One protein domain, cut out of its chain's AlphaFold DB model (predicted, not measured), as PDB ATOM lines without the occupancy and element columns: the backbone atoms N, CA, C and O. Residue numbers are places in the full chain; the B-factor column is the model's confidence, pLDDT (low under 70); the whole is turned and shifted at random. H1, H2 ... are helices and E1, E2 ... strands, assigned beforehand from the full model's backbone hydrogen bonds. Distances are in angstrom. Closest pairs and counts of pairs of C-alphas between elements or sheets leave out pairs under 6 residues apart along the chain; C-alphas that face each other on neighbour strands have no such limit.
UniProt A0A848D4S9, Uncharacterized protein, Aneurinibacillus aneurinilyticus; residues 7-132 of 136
ATOM      1  N   ASP A   7     221.943 143.996 133.107       66.00
ATOM      2  CA  ASP A   7     220.674 144.524 132.591       66.00
ATOM      3  C   ASP A   7     219.462 143.706 133.044       66.00
ATOM      4  O   ASP A   7     218.395 144.249 133.339       66.00
ATOM      5  N   SER A   8     219.635 142.389 133.168       68.44
ATOM      6  CA  SER A   8     218.580 141.509 133.673       68.44
ATOM      7  C   SER A   8     218.313 141.713 135.165       68.44
ATOM      8  O   SER A   8     217.167 141.607 135.609       68.44
ATOM      9  N   THR A   9     219.349 142.086 135.915       70.00
ATOM     10  CA  THR A   9     219.252 142.460 137.326       70.00
ATOM     11  C   THR A   9     218.529 143.792 137.488       70.00
ATOM     12  O   THR A   9     217.578 143.875 138.265       70.00
ATOM     13  N   VAL A  10     218.910 144.820 136.723       76.12
ATOM     14  CA  VAL A  10     218.243 146.136 136.755       76.12
ATOM     15  C   VAL A  10     216.750 146.005 136.441       76.12
ATOM     16  O   VAL A  10     215.919 146.580 137.143       76.12
ATOM     17  N   LEU A  11     216.392 145.185 135.448       81.38
ATOM     18  CA  LEU A  11     214.997 144.895 135.117       81.38
ATOM     19  C   LEU A  11     214.239 144.245 136.288       81.38
ATOM     20  O   LEU A  11     213.094 144.616 136.546       81.38
ATOM     21  N   ALA A  12     214.856 143.307 137.012       82.38
ATOM     22  CA  ALA A  12     214.225 142.658 138.162       82.38
ATOM     23  C   ALA A  12     213.930 143.650 139.300       82.38
ATOM     24  O   ALA A  12     212.822 143.653 139.836       82.38
ATOM     25  N   TYR A  13     214.878 144.537 139.626       84.12
ATOM     26  CA  TYR A  13     214.654 145.595 140.622       84.12
ATOM     27  C   TYR A  13     213.595 146.605 140.169       84.12
ATOM     28  O   TYR A  13     212.743 146.993 140.964       84.12
ATOM     29  N   TRP A  14     213.582 146.981 138.891       85.19
ATOM     30  CA  TRP A  14     212.573 147.896 138.354       85.19
ATOM     31  C   TRP A  14     211.155 147.304 138.393       85.19
ATOM     32  O   TRP A  14     210.196 147.992 138.746       85.19
ATOM     33  N   LEU A  15     211.000 146.016 138.069       86.31
ATOM     34  CA  LEU A  15     209.710 145.322 138.171       86.31
ATOM     35  C   LEU A  15     209.249 145.203 139.627       86.31
ATOM     36  O   LEU A  15     208.066 145.409 139.913       86.31
ATOM     37  N   ARG A  16     210.188 144.954 140.543       86.75
ATOM     38  CA  ARG A  16     209.940 144.950 141.986       86.75
ATOM     39  C   ARG A  16     209.433 146.302 142.483       86.75
ATOM     40  O   ARG A  16     208.420 146.343 143.175       86.75
ATOM     41  N   GLU A  17     210.079 147.408 142.109       88.19
ATOM     42  CA  GLU A  17     209.626 148.764 142.472       88.19
ATOM     43  C   GLU A  17     208.219 149.071 141.942       88.19
ATOM     44  O   GLU A  17     207.456 149.802 142.573       88.19
ATOM     45  N   LYS A  18     207.834 148.463 140.816       87.69
ATOM     46  CA  LYS A  18     206.476 148.544 140.263       87.69
ATOM     47  C   LYS A  18     205.467 147.599 140.920       87.69
ATOM     48  O   LYS A  18     204.329 147.525 140.457       87.69
ATOM     49  N   GLY A  19     205.864 146.872 141.964       87.00
ATOM     50  CA  GLY A  19     205.009 145.920 142.671       87.00
ATOM     51  C   GLY A  19     204.606 144.712 141.824       87.00
ATOM     52  O   GLY A  19     203.590 144.077 142.109       87.00
ATOM     53  N   LYS A  20     205.355 144.395 140.759       85.81
ATOM     54  CA  LYS A  20     205.085 143.222 139.924       85.81
ATOM     55  C   LYS A  20     205.608 141.967 140.625       85.81
ATOM     56  O   LYS A  20     206.752 141.924 141.072       85.81
ATOM     57  N   ASN A  21     204.780 140.926 140.674       85.25
ATOM     58  CA  ASN A  21     205.241 139.590 141.030       85.25
ATOM     59  C   ASN A  21     205.850 138.940 139.785       85.25
ATOM     60  O   ASN A  21     205.172 138.826 138.764       85.25
ATOM     61  N   VAL A  22     207.123 138.558 139.849       86.94
ATOM     62  CA  VAL A  22     207.868 138.058 138.689       86.94
ATOM     63  C   VAL A  22     208.375 136.649 138.944       86.94
ATOM     64  O   VAL A  22     208.817 136.327 140.042       86.94
ATOM     65  N   LEU A  23     208.343 135.826 137.897       89.12
ATOM     66  CA  LEU A  23     209.001 134.528 137.858       89.12
ATOM     67  C   LEU A  23     210.319 134.681 137.084       89.12
ATOM     68  O   LEU A  23     210.285 134.835 135.856       89.12
ATOM     69  N   PRO A  24     211.490 134.677 137.745       91.00
ATOM     70  CA  PRO A  24     212.755 134.687 137.029       91.00
ATOM     71  C   PRO A  24     212.915 133.389 136.240       91.00
ATOM     72  O   PRO A  24     212.745 132.297 136.774       91.00
ATOM     73  N   LEU A  25     213.279 133.514 134.967       90.69
ATOM     74  CA  LEU A  25     213.551 132.385 134.087       90.69
ATOM     75  C   LEU A  25     215.035 132.371 133.720       90.69
ATOM     76  O   LEU A  25     215.513 133.316 133.080       90.69
ATOM     77  N   PHE A  26     215.710 131.292 134.103       92.12
ATOM     78  CA  PHE A  26     217.065 130.933 133.704       92.12
ATOM     79  C   PHE A  26     216.999 129.858 132.612       92.12
ATOM     80  O   PHE A  26     216.386 128.804 132.793       92.12
ATOM     81  N   ILE A  27     217.610 130.122 131.459       92.00
ATOM     82  CA  ILE A  27     217.650 129.180 130.338       92.00
ATOM     83  C   ILE A  27     219.061 128.603 130.275       92.00
ATOM     84  O   ILE A  27     220.016 129.321 129.989       92.00
ATOM     85  N   ASN A  28     219.189 127.309 130.546       93.56
ATOM     86  CA  ASN A  28     220.408 126.562 130.273       93.56
ATOM     87  C   ASN A  28     220.352 126.096 128.817       93.56
ATOM     88  O   ASN A  28     219.548 125.235 128.475       93.56
ATOM     89  N   TYR A  29     221.182 126.674 127.963       92.75
ATOM     90  CA  TYR A  29     221.270 126.347 126.541       92.75
ATOM     91  C   TYR A  29     222.568 125.609 126.197       92.75
ATOM     92  O   TYR A  29     222.918 125.500 125.024       92.75
ATOM     93  N   GLY A  30     223.251 125.060 127.207       92.25
ATOM     94  CA  GLY A  30     224.514 124.338 127.055       92.25
ATOM     95  C   GLY A  30     225.745 125.235 127.153       92.25
ATOM     96  O   GLY A  30     226.807 124.858 126.671       92.25
ATOM     97  N   GLN A  31     225.620 126.424 127.742       90.94
ATOM     98  CA  GLN A  31     226.735 127.353 127.840       90.94
ATOM     99  C   GLN A  31     227.826 126.870 128.801       90.94
ATOM    100  O   GLN A  31     227.536 126.391 129.900       90.94
ATOM    101  N   HIS A  32     229.096 127.042 128.433       86.50
ATOM    102  CA  HIS A  32     230.219 126.579 129.261       86.50
ATOM    103  C   HIS A  32     230.249 127.270 130.639       86.50
ATOM    104  O   HIS A  32     230.525 126.637 131.656       86.50
ATOM    105  N   CYS A  33     229.843 128.543 130.706       84.69
ATOM    106  CA  CYS A  33     229.763 129.327 131.943       84.69
ATOM    107  C   CYS A  33     228.449 129.151 132.738       84.69
ATOM    108  O   CYS A  33     228.141 129.988 133.588       84.69
ATOM    109  N   THR A  34     227.670 128.078 132.524       87.81
ATOM    110  CA  THR A  34     226.328 127.916 133.141       87.81
ATOM    111  C   THR A  34     226.347 128.093 134.662       87.81
ATOM    112  O   THR A  34     225.488 128.774 135.222       87.81
ATOM    113  N   LYS A  35     227.331 127.496 135.350       87.75
ATOM    114  CA  LYS A  35     227.434 127.565 136.816       87.75
ATOM    115  C   LYS A  35     227.663 129.001 137.294       87.75
ATOM    116  O   LYS A  35     226.942 129.479 138.163       87.75
ATOM    117  N   THR A  36     228.629 129.695 136.700       86.31
ATOM    118  CA  THR A  36     228.978 131.071 137.071       86.31
ATOM    119  C   THR A  36     227.849 132.049 136.753       86.31
ATOM    120  O   THR A  36     227.570 132.938 137.559       86.31
ATOM    121  N   GLU A  37     227.157 131.874 135.624       86.50
ATOM    122  CA  GLU A  37     225.969 132.667 135.282       86.50
ATOM    123  C   GLU A  37     224.841 132.449 136.295       86.50
ATOM    124  O   GLU A  37     224.242 133.416 136.769       86.50
ATOM    125  N   ARG A  38     224.587 131.191 136.683       87.56
ATOM    126  CA  ARG A  38     223.566 130.846 137.677       87.56
ATOM    127  C   ARG A  38     223.883 131.447 139.044       87.56
ATOM    128  O   ARG A  38     223.005 132.076 139.626       87.56
ATOM    129  N   GLU A  39     225.113 131.299 139.529       89.88
ATOM    130  CA  GLU A  39     225.560 131.868 140.811       89.88
ATOM    131  C   GLU A  39     225.500 133.401 140.805       89.88
ATOM    132  O   GLU A  39     225.108 134.030 141.790       89.88
ATOM    133  N   THR A  40     225.873 134.025 139.686       87.06
ATOM    134  CA  THR A  40     225.792 135.483 139.532       87.06
ATOM    135  C   THR A  40     224.342 135.946 139.541       87.06
ATOM    136  O   THR A  40     224.025 136.933 140.204       87.06
ATOM    137  N   LEU A  41     223.446 135.207 138.885       86.31
ATOM    138  CA  LEU A  41     222.017 135.486 138.915       86.31
ATOM    139  C   LEU A  41     221.448 135.430 140.344       86.31
ATOM    140  O   LEU A  41     220.735 136.349 140.738       86.31
ATOM    141  N   GLU A  42     221.784 134.405 141.132       88.94
ATOM    142  CA  GLU A  42     221.335 134.289 142.537       88.94
ATOM    143  C   GLU A  42     221.846 135.431 143.398       88.94
ATOM    144  O   GLU A  42     221.114 135.956 144.230       88.94
ATOM    145  N   ARG A  43     223.106 135.821 143.188       88.38
ATOM    146  CA  ARG A  43     223.738 136.903 143.943       88.38
ATOM    147  C   ARG A  43     223.103 138.257 143.646       88.38
ATOM    148  O   ARG A  43     223.062 139.113 144.525       88.38
ATOM    149  N   LEU A  44     222.701 138.479 142.397       87.00
ATOM    150  CA  LEU A  44     222.237 139.779 141.932       87.00
ATOM    151  C   LEU A  44     220.720 139.956 142.050       87.00
ATOM    152  O   LEU A  44     220.270 141.086 142.240       87.00
ATOM    153  N   LEU A  45     219.930 138.888 141.940       86.62
ATOM    154  CA  LEU A  45     218.479 138.983 142.078       86.62
ATOM    155  C   LEU A  45     218.069 139.437 143.490       86.62
ATOM    156  O   LEU A  45     218.721 139.078 144.471       86.62
ATOM    157  N   PRO A  46     216.954 140.183 143.614       86.44
ATOM    158  CA  PRO A  46     216.298 140.382 144.901       86.44
ATOM    159  C   PRO A  46     216.069 139.038 145.604       86.44
ATOM    160  O   PRO A  46     215.604 138.080 144.982       86.44
ATOM    161  N   THR A  47     216.403 138.969 146.893       88.06
ATOM    162  CA  THR A  47     216.405 137.730 147.692       88.06
ATOM    163  C   THR A  47     215.078 136.975 147.644       88.06
ATOM    164  O   THR A  47     215.072 135.748 147.636       88.06
ATOM    165  N   GLU A  48     213.958 137.694 147.545       87.75
ATOM    166  CA  GLU A  48     212.609 137.126 147.451       87.75
ATOM    167  C   GLU A  48     212.349 136.337 146.159       87.75
ATOM    168  O   GLU A  48     211.414 135.540 146.106       87.75
ATOM    169  N   TYR A  49     213.160 136.538 145.119       88.56
ATOM    170  CA  TYR A  49     213.015 135.856 143.834       88.56
ATOM    171  C   TYR A  49     214.015 134.714 143.639       88.56
ATOM    172  O   TYR A  49     213.891 133.967 142.674       88.56
ATOM    173  N   VAL A  50     215.009 134.561 144.520       89.06
ATOM    174  CA  VAL A  50     216.081 133.566 144.345       89.06
ATOM    175  C   VAL A  50     215.535 132.138 144.396       89.06
ATOM    176  O   VAL A  50     215.899 131.305 143.566       89.06
ATOM    177  N   GLU A  51     214.610 131.859 145.315       89.94
ATOM    178  CA  GLU A  51     213.991 130.534 145.447       89.94
ATOM    179  C   GLU A  51     212.983 130.224 144.329       89.94
ATOM    180  O   GLU A  51     212.702 129.058 144.059       89.94
ATOM    181  N   SER A  52     212.458 131.249 143.646       90.00
ATOM    182  CA  SER A  52     211.472 131.090 142.569       90.00
ATOM    183  C   SER A  52     212.091 131.000 141.174       90.00
ATOM    184  O   SER A  52     211.358 130.903 140.190       90.00
ATOM    185  N   ILE A  53     213.426 131.007 141.050       90.94
ATOM    186  CA  ILE A  53     214.100 130.927 139.749       90.94
ATOM    187  C   ILE A  53     213.719 129.621 139.044       90.94
ATOM    188  O   ILE A  53     214.153 128.524 139.410       90.94
ATOM    189  N   ARG A  54     212.961 129.740 137.955       92.69
ATOM    190  CA  ARG A  54     212.653 128.624 137.067       92.69
ATOM    191  C   ARG A  54     213.834 128.386 136.141       92.69
ATOM    192  O   ARG A  54     214.264 129.297 135.441       92.69
ATOM    193  N   THR A  55     214.325 127.152 136.091       93.56
ATOM    194  CA  THR A  55     215.343 126.739 135.118       93.56
ATOM    195  C   THR A  55     214.716 125.890 134.017       93.56
ATOM    196  O   THR A  55     213.996 124.937 134.313       93.56
ATOM    197  N   VAL A  56     215.006 126.212 132.757       95.06
ATOM    198  CA  VAL A  56     214.664 125.378 131.594       95.06
ATOM    199  C   VAL A  56     215.950 124.964 130.896       95.06
ATOM    200  O   VAL A  56     216.782 125.815 130.591       95.06
ATOM    201  N   ASN A  57     216.110 123.663 130.652       95.56
ATOM    202  CA  ASN A  57     217.241 123.131 129.907       95.56
ATOM    203  C   ASN A  57     216.853 122.890 128.441       95.56
ATOM    204  O   ASN A  57     215.899 122.167 128.163       95.56
ATOM    205  N   ILE A  58     217.602 123.506 127.531       95.25
ATOM    206  CA  ILE A  58     217.494 123.385 126.075       95.25
ATOM    207  C   ILE A  58     218.854 123.071 125.425       95.25
ATOM    208  O   ILE A  58     219.034 123.313 124.233       95.25
ATOM    209  N   SER A  59     219.824 122.559 126.195       94.62
ATOM    210  CA  SER A  59     221.206 122.314 125.748       94.62
ATOM    211  C   SER A  59     221.313 121.482 124.472       94.62
ATOM    212  O   SER A  59     222.196 121.720 123.651       94.62
ATOM    213  N   ASP A  60     220.383 120.551 124.271       95.56
ATOM    214  CA  ASP A  60     220.369 119.652 123.114       95.56
ATOM    215  C   ASP A  60     220.236 120.401 121.779       95.56
ATOM    216  O   ASP A  60     220.694 119.911 120.748       95.56
ATOM    217  N   ILE A  61     219.672 121.616 121.783       95.25
ATOM    218  CA  ILE A  61     219.514 122.441 120.575       95.25
ATOM    219  C   ILE A  61     220.875 122.875 120.014       95.25
ATOM    220  O   ILE A  61     221.049 122.945 118.797       95.25
ATOM    221  N   TYR A  62     221.855 123.132 120.886       94.12
ATOM    222  CA  TYR A  62     223.178 123.627 120.503       94.12
ATOM    223  C   TYR A  62     224.300 122.613 120.723       94.12
ATOM    224  O   TYR A  62     225.468 122.983 120.632       94.12
ATOM    225  N   ILE A  63     223.979 121.335 120.942       93.25
ATOM    226  CA  ILE A  63     224.970 120.288 121.241       93.25
ATOM    227  C   ILE A  63     226.078 120.160 120.179       93.25
ATOM    228  O   ILE A  63     227.208 119.811 120.499       93.25
ATOM    229  N   ASN A  64     225.772 120.489 118.920       91.69
ATOM    230  CA  ASN A  64     226.717 120.458 117.798       91.69
ATOM    231  C   ASN A  64     227.266 121.848 117.420       91.69
ATOM    232  O   ASN A  64     227.907 122.002 116.377       91.69
ATOM    233  N   SER A  65     226.976 122.881 118.214       91.69
ATOM    234  CA  SER A  65     227.457 124.240 117.969       91.69
ATOM    235  C   SER A  65     228.957 124.336 118.234       91.69
ATOM    236  O   SER A  65     229.459 123.829 119.233       91.69
ATOM    237  N   LYS A  66     229.671 125.039 117.352       90.38
ATOM    238  CA  LYS A  66     231.096 125.370 117.531       90.38
ATOM    239  C   LYS A  66     231.315 126.717 118.224       90.38
ATOM    240  O   LYS A  66     232.456 127.125 118.398       90.38
ATOM    241  N   SER A  67     230.231 127.412 118.574       89.06
ATOM    242  CA  SER A  67     230.291 128.703 119.254       89.06
ATOM    243  C   SER A  67     231.075 128.590 120.558       89.06
ATOM    244  O   SER A  67     230.858 127.656 121.336       89.06
ATOM    245  N   ARG A  68     231.908 129.593 120.845       87.75
ATOM    246  CA  ARG A  68     232.655 129.691 122.104       87.75
ATOM    247  C   ARG A  68     231.761 129.957 123.315       87.75
ATOM    248  O   ARG A  68     232.209 129.856 124.449       87.75
ATOM    249  N   MET A  69     230.469 130.230 123.103       85.44
ATOM    250  CA  MET A  69     229.479 130.207 124.185       85.44
ATOM    251  C   MET A  69     229.234 128.784 124.708       85.44
ATOM    252  O   MET A  69     228.999 128.613 125.902       85.44
ATOM    253  N   ILE A  70     229.316 127.770 123.841       90.06
ATOM    254  CA  ILE A  70     229.052 126.358 124.165       90.06
ATOM    255  C   ILE A  70     230.358 125.610 124.440       90.06
ATOM    256  O   ILE A  70     230.471 124.899 125.434       90.06
ATOM    257  N   VAL A  71     231.355 125.801 123.574       87.06
ATOM    258  CA  VAL A  71     232.675 125.174 123.687       87.06
ATOM    259  C   VAL A  71     233.635 126.153 124.347       87.06
ATOM    260  O   VAL A  71     233.900 127.219 123.798       87.06
ATOM    261  N   GLU A  72     234.172 125.792 125.507       84.44
ATOM    262  CA  GLU A  72     235.113 126.643 126.238       84.44
ATOM    263  C   GLU A  72     236.348 126.979 125.370       84.44
ATOM    264  O   GLU A  72     236.975 126.065 124.821       84.44
ATOM    265  N   PRO A  73     236.690 128.269 125.179       80.44
ATOM    266  CA  PRO A  73     237.893 128.658 124.453       80.44
ATOM    267  C   PRO A  73     239.149 128.426 125.298       80.44
ATOM    268  O   PRO A  73     239.164 128.704 126.498       80.44
ATOM    269  N   ASN A  74     240.241 128.005 124.664       81.25
ATOM    270  CA  ASN A  74     241.550 128.026 125.299       81.25
ATOM    271  C   ASN A  74     242.154 129.427 125.147       81.25
ATOM    272  O   ASN A  74     242.774 129.731 124.136       81.25
ATOM    273  N   LEU A  75     242.008 130.277 126.165       73.62
ATOM    274  CA  LEU A  75     242.449 131.683 126.132       73.62
ATOM    275  C   LEU A  75     243.961 131.887 125.896       73.62
ATOM    276  O   LEU A  75     244.388 133.013 125.650       73.62
ATOM    277  N   TRP A  76     244.772 130.833 125.999       71.94
ATOM    278  CA  TRP A  76     246.214 130.883 125.737       71.94
ATOM    279  C   TRP A  76     246.573 130.563 124.281       71.94
ATOM    280  O   TRP A  76     247.671 130.900 123.842       71.94
ATOM    281  N   GLU A  77     245.671 129.908 123.548       74.56
ATOM    282  CA  GLU A  77     245.906 129.386 122.193       74.56
ATOM    283  C   GLU A  77     244.923 129.945 121.153       74.56
ATOM    284  O   GLU A  77     245.280 130.075 119.984       74.56
ATOM    285  N   ASP A  78     243.702 130.283 121.568       77.00
ATOM    286  CA  ASP A  78     242.627 130.763 120.707       77.00
ATOM    287  C   ASP A  78     242.605 132.302 120.652       77.00
ATOM    288  O   ASP A  78     242.452 132.970 121.676       77.00
ATOM    289  N   ASP A  79     242.668 132.870 119.445       77.31
ATOM    290  CA  ASP A  79     242.281 134.263 119.194       77.31
ATOM    291  C   ASP A  79     240.755 134.317 119.029       77.31
ATOM    292  O   ASP A  79     240.215 133.926 117.994       77.31
ATOM    293  N   VAL A  80     240.042 134.695 120.095       76.56
ATOM    294  CA  VAL A  80     238.572 134.688 120.124       76.56
ATOM    295  C   VAL A  80     238.034 136.005 119.575       76.56
ATOM    296  O   VAL A  80     238.190 137.061 120.191       76.56
ATOM    297  N   SER A  81     237.330 135.936 118.448       79.44
ATOM    298  CA  SER A  81     236.636 137.078 117.856       79.44
ATOM    299  C   SER A  81     235.156 137.131 118.260       79.44
ATOM    300  O   SER A  81     234.590 136.184 118.810       79.44
ATOM    301  N   ALA A  82     234.487 138.249 117.959       73.00
ATOM    302  CA  ALA A  82     233.048 138.387 118.194       73.00
ATOM    303  C   ALA A  82     232.209 137.374 117.388       73.00
ATOM    304  O   ALA A  82     231.165 136.932 117.867       73.00
ATOM    305  N   ASP A  83     232.672 136.974 116.199       77.31
ATOM    306  CA  ASP A  83     231.977 136.001 115.348       77.31
ATOM    307  C   ASP A  83     232.010 134.589 115.961       77.31
ATOM    308  O   ASP A  83     231.053 133.827 115.818       77.31
ATOM    309  N   ASP A  84     233.052 134.260 116.729       82.12
ATOM    310  CA  ASP A  84     233.178 132.970 117.418       82.12
ATOM    311  C   ASP A  84     232.181 132.815 118.576       82.12
ATOM    312  O   ASP A  84     231.864 131.699 118.994       82.12
ATOM    313  N   LEU A  85     231.652 133.929 119.087       81.56
ATOM    314  CA  LEU A  85     230.617 133.962 120.122       81.56
ATOM    315  C   LEU A  85     229.202 133.913 119.538       81.56
ATOM    316  O   LEU A  85     228.233 133.800 120.292       81.56
ATOM    317  N   TYR A  86     229.051 133.975 118.214       83.19
ATOM    318  CA  TYR A  86     227.735 133.951 117.594       83.19
ATOM    319  C   TYR A  86     227.029 132.616 117.853       83.19
ATOM    320  O   TYR A  86     227.595 131.535 117.676       83.19
ATOM    321  N   LEU A  87     225.761 132.702 118.254       85.25
ATOM    322  CA  LEU A  87     224.879 131.557 118.420       85.25
ATOM    323  C   LEU A  87     223.601 131.806 117.597       85.25
ATOM    324  O   LEU A  87     222.855 132.742 117.908       85.25
ATOM    325  N   PRO A  88     223.342 131.016 116.537       85.25
ATOM    326  CA  PRO A  88     222.232 131.267 115.624       85.25
ATOM    327  C   PRO A  88     220.880 131.333 116.336       85.25
ATOM    328  O   PRO A  88     220.522 130.418 117.070       85.25
ATOM    329  N   TYR A  89     220.116 132.401 116.085       85.81
ATOM    330  CA  TYR A  89     218.747 132.597 116.591       85.81
ATOM    331  C   TYR A  89     218.584 132.516 118.122       85.81
ATOM    332  O   TYR A  89     217.478 132.279 118.614       85.81
ATOM    333  N   ARG A  90     219.653 132.758 118.896       86.50
ATOM    334  CA  ARG A  90     219.647 132.664 120.367       86.50
ATOM    335  C   ARG A  90     218.503 133.446 121.016       86.50
ATOM    336  O   ARG A  90     217.745 132.882 121.802       86.50
ATOM    337  N   ASN A  91     218.358 134.728 120.683       84.00
ATOM    338  CA  ASN A  91     217.371 135.598 121.331       84.00
ATOM    339  C   ASN A  91     215.934 135.180 120.978       84.00
ATOM    340  O   ASN A  91     215.080 135.118 121.864       84.00
ATOM    341  N   LEU A  92     215.679 134.822 119.713       86.00
ATOM    342  CA  LEU A  92     214.382 134.314 119.259       86.00
ATOM    343  C   LEU A  92     214.000 133.016 119.983       86.00
ATOM    344  O   LEU A  92     212.867 132.872 120.453       86.00
ATOM    345  N   LEU A  93     214.947 132.085 120.116       90.19
ATOM    346  CA  LEU A  93     214.732 130.839 120.846       90.19
ATOM    347  C   LEU A  93     214.413 131.107 122.321       90.19
ATOM    348  O   LEU A  93     213.457 130.548 122.855       90.19
ATOM    349  N   PHE A  94     215.166 131.995 122.968       90.00
ATOM    350  CA  PHE A  94     214.939 132.352 124.367       90.00
ATOM    351  C   PHE A  94     213.560 132.980 124.579       90.00
ATOM    352  O   PHE A  94     212.841 132.579 125.493       90.00
ATOM    353  N   LEU A  95     213.154 133.906 123.704       88.38
ATOM    354  CA  LEU A  95     211.814 134.497 123.731       88.38
ATOM    355  C   LEU A  95     210.721 133.441 123.545       88.38
ATOM    356  O   LEU A  95     209.722 133.472 124.260       88.38
ATOM    357  N   SER A  96     210.931 132.485 122.640       92.75
ATOM    358  CA  SER A  96     209.981 131.394 122.388       92.75
ATOM    359  C   SER A  96     209.828 130.485 123.611       92.75
ATOM    360  O   SER A  96     208.708 130.165 124.011       92.75
ATOM    361  N   VAL A  97     210.939 130.124 124.262       93.12
ATOM    362  CA  VAL A  97     210.934 129.349 125.514       93.12
ATOM    363  C   VAL A  97     210.248 130.131 126.633       93.12
ATOM    364  O   VAL A  97     209.403 129.580 127.335       93.12
ATOM    365  N   ALA A  98     210.560 131.418 126.790       90.75
ATOM    366  CA  ALA A  98     209.946 132.257 127.811       90.75
ATOM    367  C   ALA A  98     208.437 132.415 127.612       90.75
ATOM    368  O   ALA A  98     207.694 132.334 128.585       90.75
ATOM    369  N   ALA A  99     207.982 132.589 126.369       90.44
ATOM    370  CA  ALA A  99     206.563 132.645 126.038       90.44
ATOM    371  C   ALA A  99     205.856 131.315 126.340       90.44
ATOM    372  O   ALA A  99     204.787 131.321 126.944       90.44
ATOM    373  N   ALA A 100     206.468 130.178 125.992       94.44
ATOM    374  CA  ALA A 100     205.913 128.858 126.291       94.44
ATOM    375  C   ALA A 100     205.797 128.609 127.805       94.44
ATOM    376  O   ALA A 100     204.751 128.159 128.274       94.44
ATOM    377  N   VAL A 101     206.837 128.956 128.573       92.75
ATOM    378  CA  VAL A 101     206.812 128.880 130.043       92.75
ATOM    379  C   VAL A 101     205.727 129.790 130.604       92.75
ATOM    380  O   VAL A 101     204.895 129.326 131.380       92.75
ATOM    381  N   ALA A 102     205.693 131.058 130.185       90.12
ATOM    382  CA  ALA A 102     204.709 132.021 130.660       90.12
ATOM    383  C   ALA A 102     203.279 131.524 130.418       90.12
ATOM    384  O   ALA A 102     202.487 131.466 131.355       90.12
ATOM    385  N   GLN A 103     202.987 131.052 129.204       90.12
ATOM    386  CA  GLN A 103     201.682 130.493 128.865       90.12
ATOM    387  C   GLN A 103     201.324 129.274 129.727       90.12
ATOM    388  O   GLN A 103     200.179 129.154 130.162       90.12
ATOM    389  N   SER A 104     202.282 128.377 129.991       93.25
ATOM    390  CA  SER A 104     202.049 127.187 130.822       93.25
ATOM    391  C   SER A 104     201.803 127.505 132.302       93.25
ATOM    392  O   SER A 104     201.124 126.742 132.981       93.25
ATOM    393  N   GLU A 105     202.307 128.646 132.775       90.31
ATOM    394  CA  GLU A 105     202.191 129.126 134.159       90.31
ATOM    395  C   GLU A 105     201.070 130.178 134.325       90.31
ATOM    396  O   GLU A 105     200.915 130.768 135.392       90.31
ATOM    397  N   GLY A 106     200.289 130.456 133.270       88.50
ATOM    398  CA  GLY A 106     199.225 131.470 133.294       88.50
ATOM    399  C   GLY A 106     199.728 132.919 133.392       88.50
ATOM    400  O   GLY A 106     198.995 133.805 133.829       88.50
ATOM    401  N   ILE A 107     200.978 133.172 133.001       89.44
ATOM    402  CA  ILE A 107     201.623 134.489 133.001       89.44
ATOM    403  C   ILE A 107     201.365 135.182 131.656       89.44
ATOM    404  O   ILE A 107     201.577 134.604 130.594       89.44
ATOM    405  N   THR A 108     200.955 136.451 131.697       84.88
ATOM    406  CA  THR A 108     200.561 137.236 130.510       84.88
ATOM    407  C   THR A 108     201.650 138.170 129.978       84.88
ATOM    408  O   THR A 108     201.542 138.715 128.881       84.88
ATOM    409  N   GLU A 109     202.718 138.386 130.743       85.31
ATOM    410  CA  GLU A 109     203.767 139.350 130.411       85.31
ATOM    411  C   GLU A 109     205.142 138.674 130.418       85.31
ATOM    412  O   GLU A 109     205.541 138.062 131.410       85.31
ATOM    413  N   VAL A 110     205.898 138.826 129.325       84.19
ATOM    414  CA  VAL A 110     207.292 138.379 129.240       84.19
ATOM    415  C   VAL A 110     208.196 139.601 129.143       84.19
ATOM    416  O   VAL A 110     208.111 140.398 128.213       84.19
ATOM    417  N   TYR A 111     209.111 139.723 130.101       84.44
ATOM    418  CA  TYR A 111     210.096 140.799 130.135       84.44
ATOM    419  C   TYR A 111     211.488 140.267 129.769       84.44
ATOM    420  O   TYR A 111     211.956 139.267 130.331       84.44
ATOM    421  N   SER A 112     212.181 140.950 128.858       81.62
ATOM    422  CA  SER A 112     213.575 140.667 128.496       81.62
ATOM    423  C   SER A 112     214.373 141.956 128.339       81.62
ATOM    424  O   SER A 112     213.885 142.901 127.724       81.62
ATOM    425  N   ALA A 113     215.604 141.969 128.847       70.00
ATOM    426  CA  ALA A 113     216.537 143.086 128.731       70.00
ATOM    427  C   ALA A 113     217.663 142.747 127.739       70.00
ATOM    428  O   ALA A 113     218.829 142.690 128.112       70.00
ATOM    429  N   PHE A 114     217.317 142.458 126.481       67.31
ATOM    430  CA  PHE A 114     218.331 142.363 125.429       67.31
ATOM    431  C   PHE A 114     218.820 143.778 125.102       67.31
ATOM    432  O   PHE A 114     218.028 144.609 124.655       67.31
ATOM    433  N   ILE A 115     220.099 144.069 125.351       54.50
ATOM    434  CA  ILE A 115     220.721 145.323 124.919       54.50
ATOM    435  C   ILE A 115     221.360 145.112 123.551       54.50
ATOM    436  O   ILE A 115     222.143 144.188 123.350       54.50
ATOM    437  N   ASN A 116     221.046 146.016 122.623       43.12
ATOM    438  CA  ASN A 116     221.766 146.166 121.370       43.12
ATOM    439  C   ASN A 116     223.181 146.685 121.678       43.12
ATOM    440  O   ASN A 116     223.375 147.878 121.922       43.12
ATOM    441  N   SER A 117     224.171 145.793 121.715       37.25
ATOM    442  CA  SER A 117     225.562 146.213 121.604       37.25
ATOM    443  C   SER A 117     225.820 146.494 120.127       37.25
ATOM    444  O   SER A 117     225.655 145.630 119.271       37.25
ATOM    445  N   ASN A 118     226.216 147.730 119.828       35.88
ATOM    446  CA  ASN A 118     226.380 148.317 118.491       35.88
ATOM    447  C   ASN A 118     227.490 147.652 117.625       35.88
ATOM    448  O   ASN A 118     228.091 148.292 116.763       35.88
ATOM    449  N   HIS A 119     227.818 146.389 117.895       41.66
ATOM    450  CA  HIS A 119     228.853 145.581 117.260       41.66
ATOM    451  C   HIS A 119     228.387 144.154 116.914       41.66
ATOM    452  O   HIS A 119     229.075 143.455 116.176       41.66
ATOM    453  N   ALA A 120     227.218 143.719 117.398       42.53
ATOM    454  CA  ALA A 120     226.652 142.426 117.042       42.53
ATOM    455  C   ALA A 120     225.731 142.587 115.824       42.53
ATOM    456  O   ALA A 120     224.731 143.302 115.876       42.53
ATOM    457  N   LYS A 121     226.031 141.890 114.722       42.28
ATOM    458  CA  LYS A 121     225.092 141.660 113.606       42.28
ATOM    459  C   LYS A 121     223.955 140.719 114.047       42.28
ATOM    460  O   LYS A 121     223.691 139.702 113.412       42.28
ATOM    461  N   GLU A 122     223.301 141.009 115.164       45.97
ATOM    462  CA  GLU A 122     222.081 140.324 115.572       45.97
ATOM    463  C   GLU A 122     220.908 141.050 114.905       45.97
ATOM    464  O   GLU A 122     220.577 142.182 115.245       45.97
ATOM    465  N   ILE A 123     220.298 140.394 113.913       42.69
ATOM    466  CA  ILE A 123     219.130 140.899 113.168       42.69
ATOM    467  C   ILE A 123     217.895 141.052 114.088       42.69
ATOM    468  O   ILE A 123     216.974 141.796 113.767       42.69
ATOM    469  N   ASP A 124     217.928 140.451 115.283       41.81
ATOM    470  CA  ASP A 124     216.806 140.368 116.218       41.81
ATOM    471  C   ASP A 124     217.139 141.017 117.575       41.81
ATOM    472  O   ASP A 124     217.270 140.331 118.591       41.81
ATOM    473  N   CYS A 125     217.305 142.343 117.607       39.19
ATOM    474  CA  CYS A 125     217.551 143.086 118.851       39.19
ATOM    475  C   CYS A 125     216.876 144.468 118.852       39.19
ATOM    476  O   CYS A 125     217.508 145.508 118.667       39.19
ATOM    477  N   GLY A 126     215.568 144.477 119.112       34.62
ATOM    478  CA  GLY A 126     214.866 145.633 119.668       34.62
ATOM    479  C   GLY A 126     214.586 145.384 121.148       34.62
ATOM    480  O   GLY A 126     214.163 144.282 121.506       34.62
ATOM    481  N   VAL A 127     214.788 146.389 122.010       35.03
ATOM    482  CA  VAL A 127     214.250 146.367 123.381       35.03
ATOM    483  C   VAL A 127     212.734 146.251 123.255       35.03
ATOM    484  O   VAL A 127     212.039 147.227 122.988       35.03
ATOM    485  N   SER A 128     212.235 145.027 123.370       37.62
ATOM    486  CA  SER A 128     210.836 144.704 123.141       37.62
ATOM    487  C   SER A 128     210.260 144.270 124.475       37.62
ATOM    488  O   SER A 128     210.526 143.170 124.957       37.62
ATOM    489  N   ILE A 129     209.480 145.150 125.098       41.75
ATOM    490  CA  ILE A 129     208.496 144.714 126.086       41.75
ATOM    491  C   ILE A 129     207.444 143.962 125.277       41.75
ATOM    492  O   ILE A 129     206.628 144.579 124.594       41.75
ATOM    493  N   VAL A 130     207.503 142.633 125.292       39.97
ATOM    494  CA  VAL A 130     206.509 141.813 124.602       39.97
ATOM    495  C   VAL A 130     205.416 141.465 125.612       39.97
ATOM    496  O   VAL A 130     205.519 140.507 126.376       39.97
ATOM    497  N   SER A 131     204.375 142.297 125.646       34.16
ATOM    498  CA  SER A 131     203.125 141.977 126.339       34.16
ATOM    499  C   SER A 131     202.231 141.200 125.375       34.16
ATOM    500  O   SER A 131     201.737 141.760 124.398       34.16
ATOM    501  N   TRP A 132     202.038 139.905 125.630       35.59
ATOM    502  CA  TRP A 132     201.023 139.115 124.939       35.59
ATOM    503  C   TRP A 132     199.758 139.120 125.795       35.59
ATOM    504  O   TRP A 132     199.575 138.279 126.668       35.59
TER     505      TRP A 132
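This is residues 7 to 132 of the 136 residues of an uncharacterized protein of Aneurinibacillus aneurinilyticus (UniProt A0A848D4S9). A small ribbon of two parallel strands, E1 and E2, has H2 on one side and H5 on the other, with E1 between these two helices near the middle. H1 comes near the end of H2, a loop at one end has residues 74 to 79 sticking out, and after H5 the last long stretch, residues 105 to 132, folds back on itself. The printed part has 126 residues with five named helices and two named strands in the order H1, E1, H2, H3, E2, H4, H5; the class is mostly helix, though under half of the residues are in named elements. It is compact, with a radius of gyration of the C-alphas of 15.5 A, and elongated, spanning 48 by 29 by 28 A.

Start at the sheet, where E1, residues 25 to 28, and E2, residues 54 to 57, are parallel neighbours at 23 degrees. Look there for N 26 and O 54, 2.8 A apart, and N 56 and O 26, 2.9 A apart, both within hydrogen-bond range. With H2, residues 34 to 44, and H3, residues 47 to 50, between them, the strands form a strand-helix-strand unit, two parallel neighbours joined through helices, with a right-handed crossover. The closest C-alphas of E1 and H2 are those of Asn 28 and Thr 34, 6.7 A apart. H5, residues 90 to 104, comes closest to E1 at the C-alphas of Leu 25 and Ala 98, 7.2 A, and H5 and E2 are near each other. H1, residues 7 to 17, is close to H2 but not clearly touching: the closest C-alphas, of Thr 9 and Leu 44, are 6.1 A apart. They run the same way at a shallow tilt of 34 degrees, only just short of steep. H2 and H5 are apart. H4, residues 59 to 62, touches no helix; the closest C-alphas of E1 and H4, of Asn 28 and Ser 59, are 6.3 A apart. In H1, H2 and H5 every O i to N i+4 pair is within hydrogen-bond range; H3 and H4 are too short for such a pair.

Find C-alpha 25 at (213.551, 132.385, 134.087), where E1 begins its 9.8 A; E2 is 10.1 A long. H2 measures 15.3 A, H3 5.4 A and H4 5.8 A. From C-alpha 7 at (220.674, 144.524, 132.591), H1 runs 15.4 A. H5, the longest helix, runs 21.2 A to C-alpha 104 at (202.049, 127.187, 130.822).

The C-alphas farthest apart are those of Gly 19 and Glu 77, 48.6 A. The printed part has no cut, and the link from H4 to H5, 27 residues, is long. Residues 109 to 110 pair antiparallel with 130 to 131. The mean pLDDT of the printed part is 79.8; residues 7 to 8 and 114 to 132 are under 70.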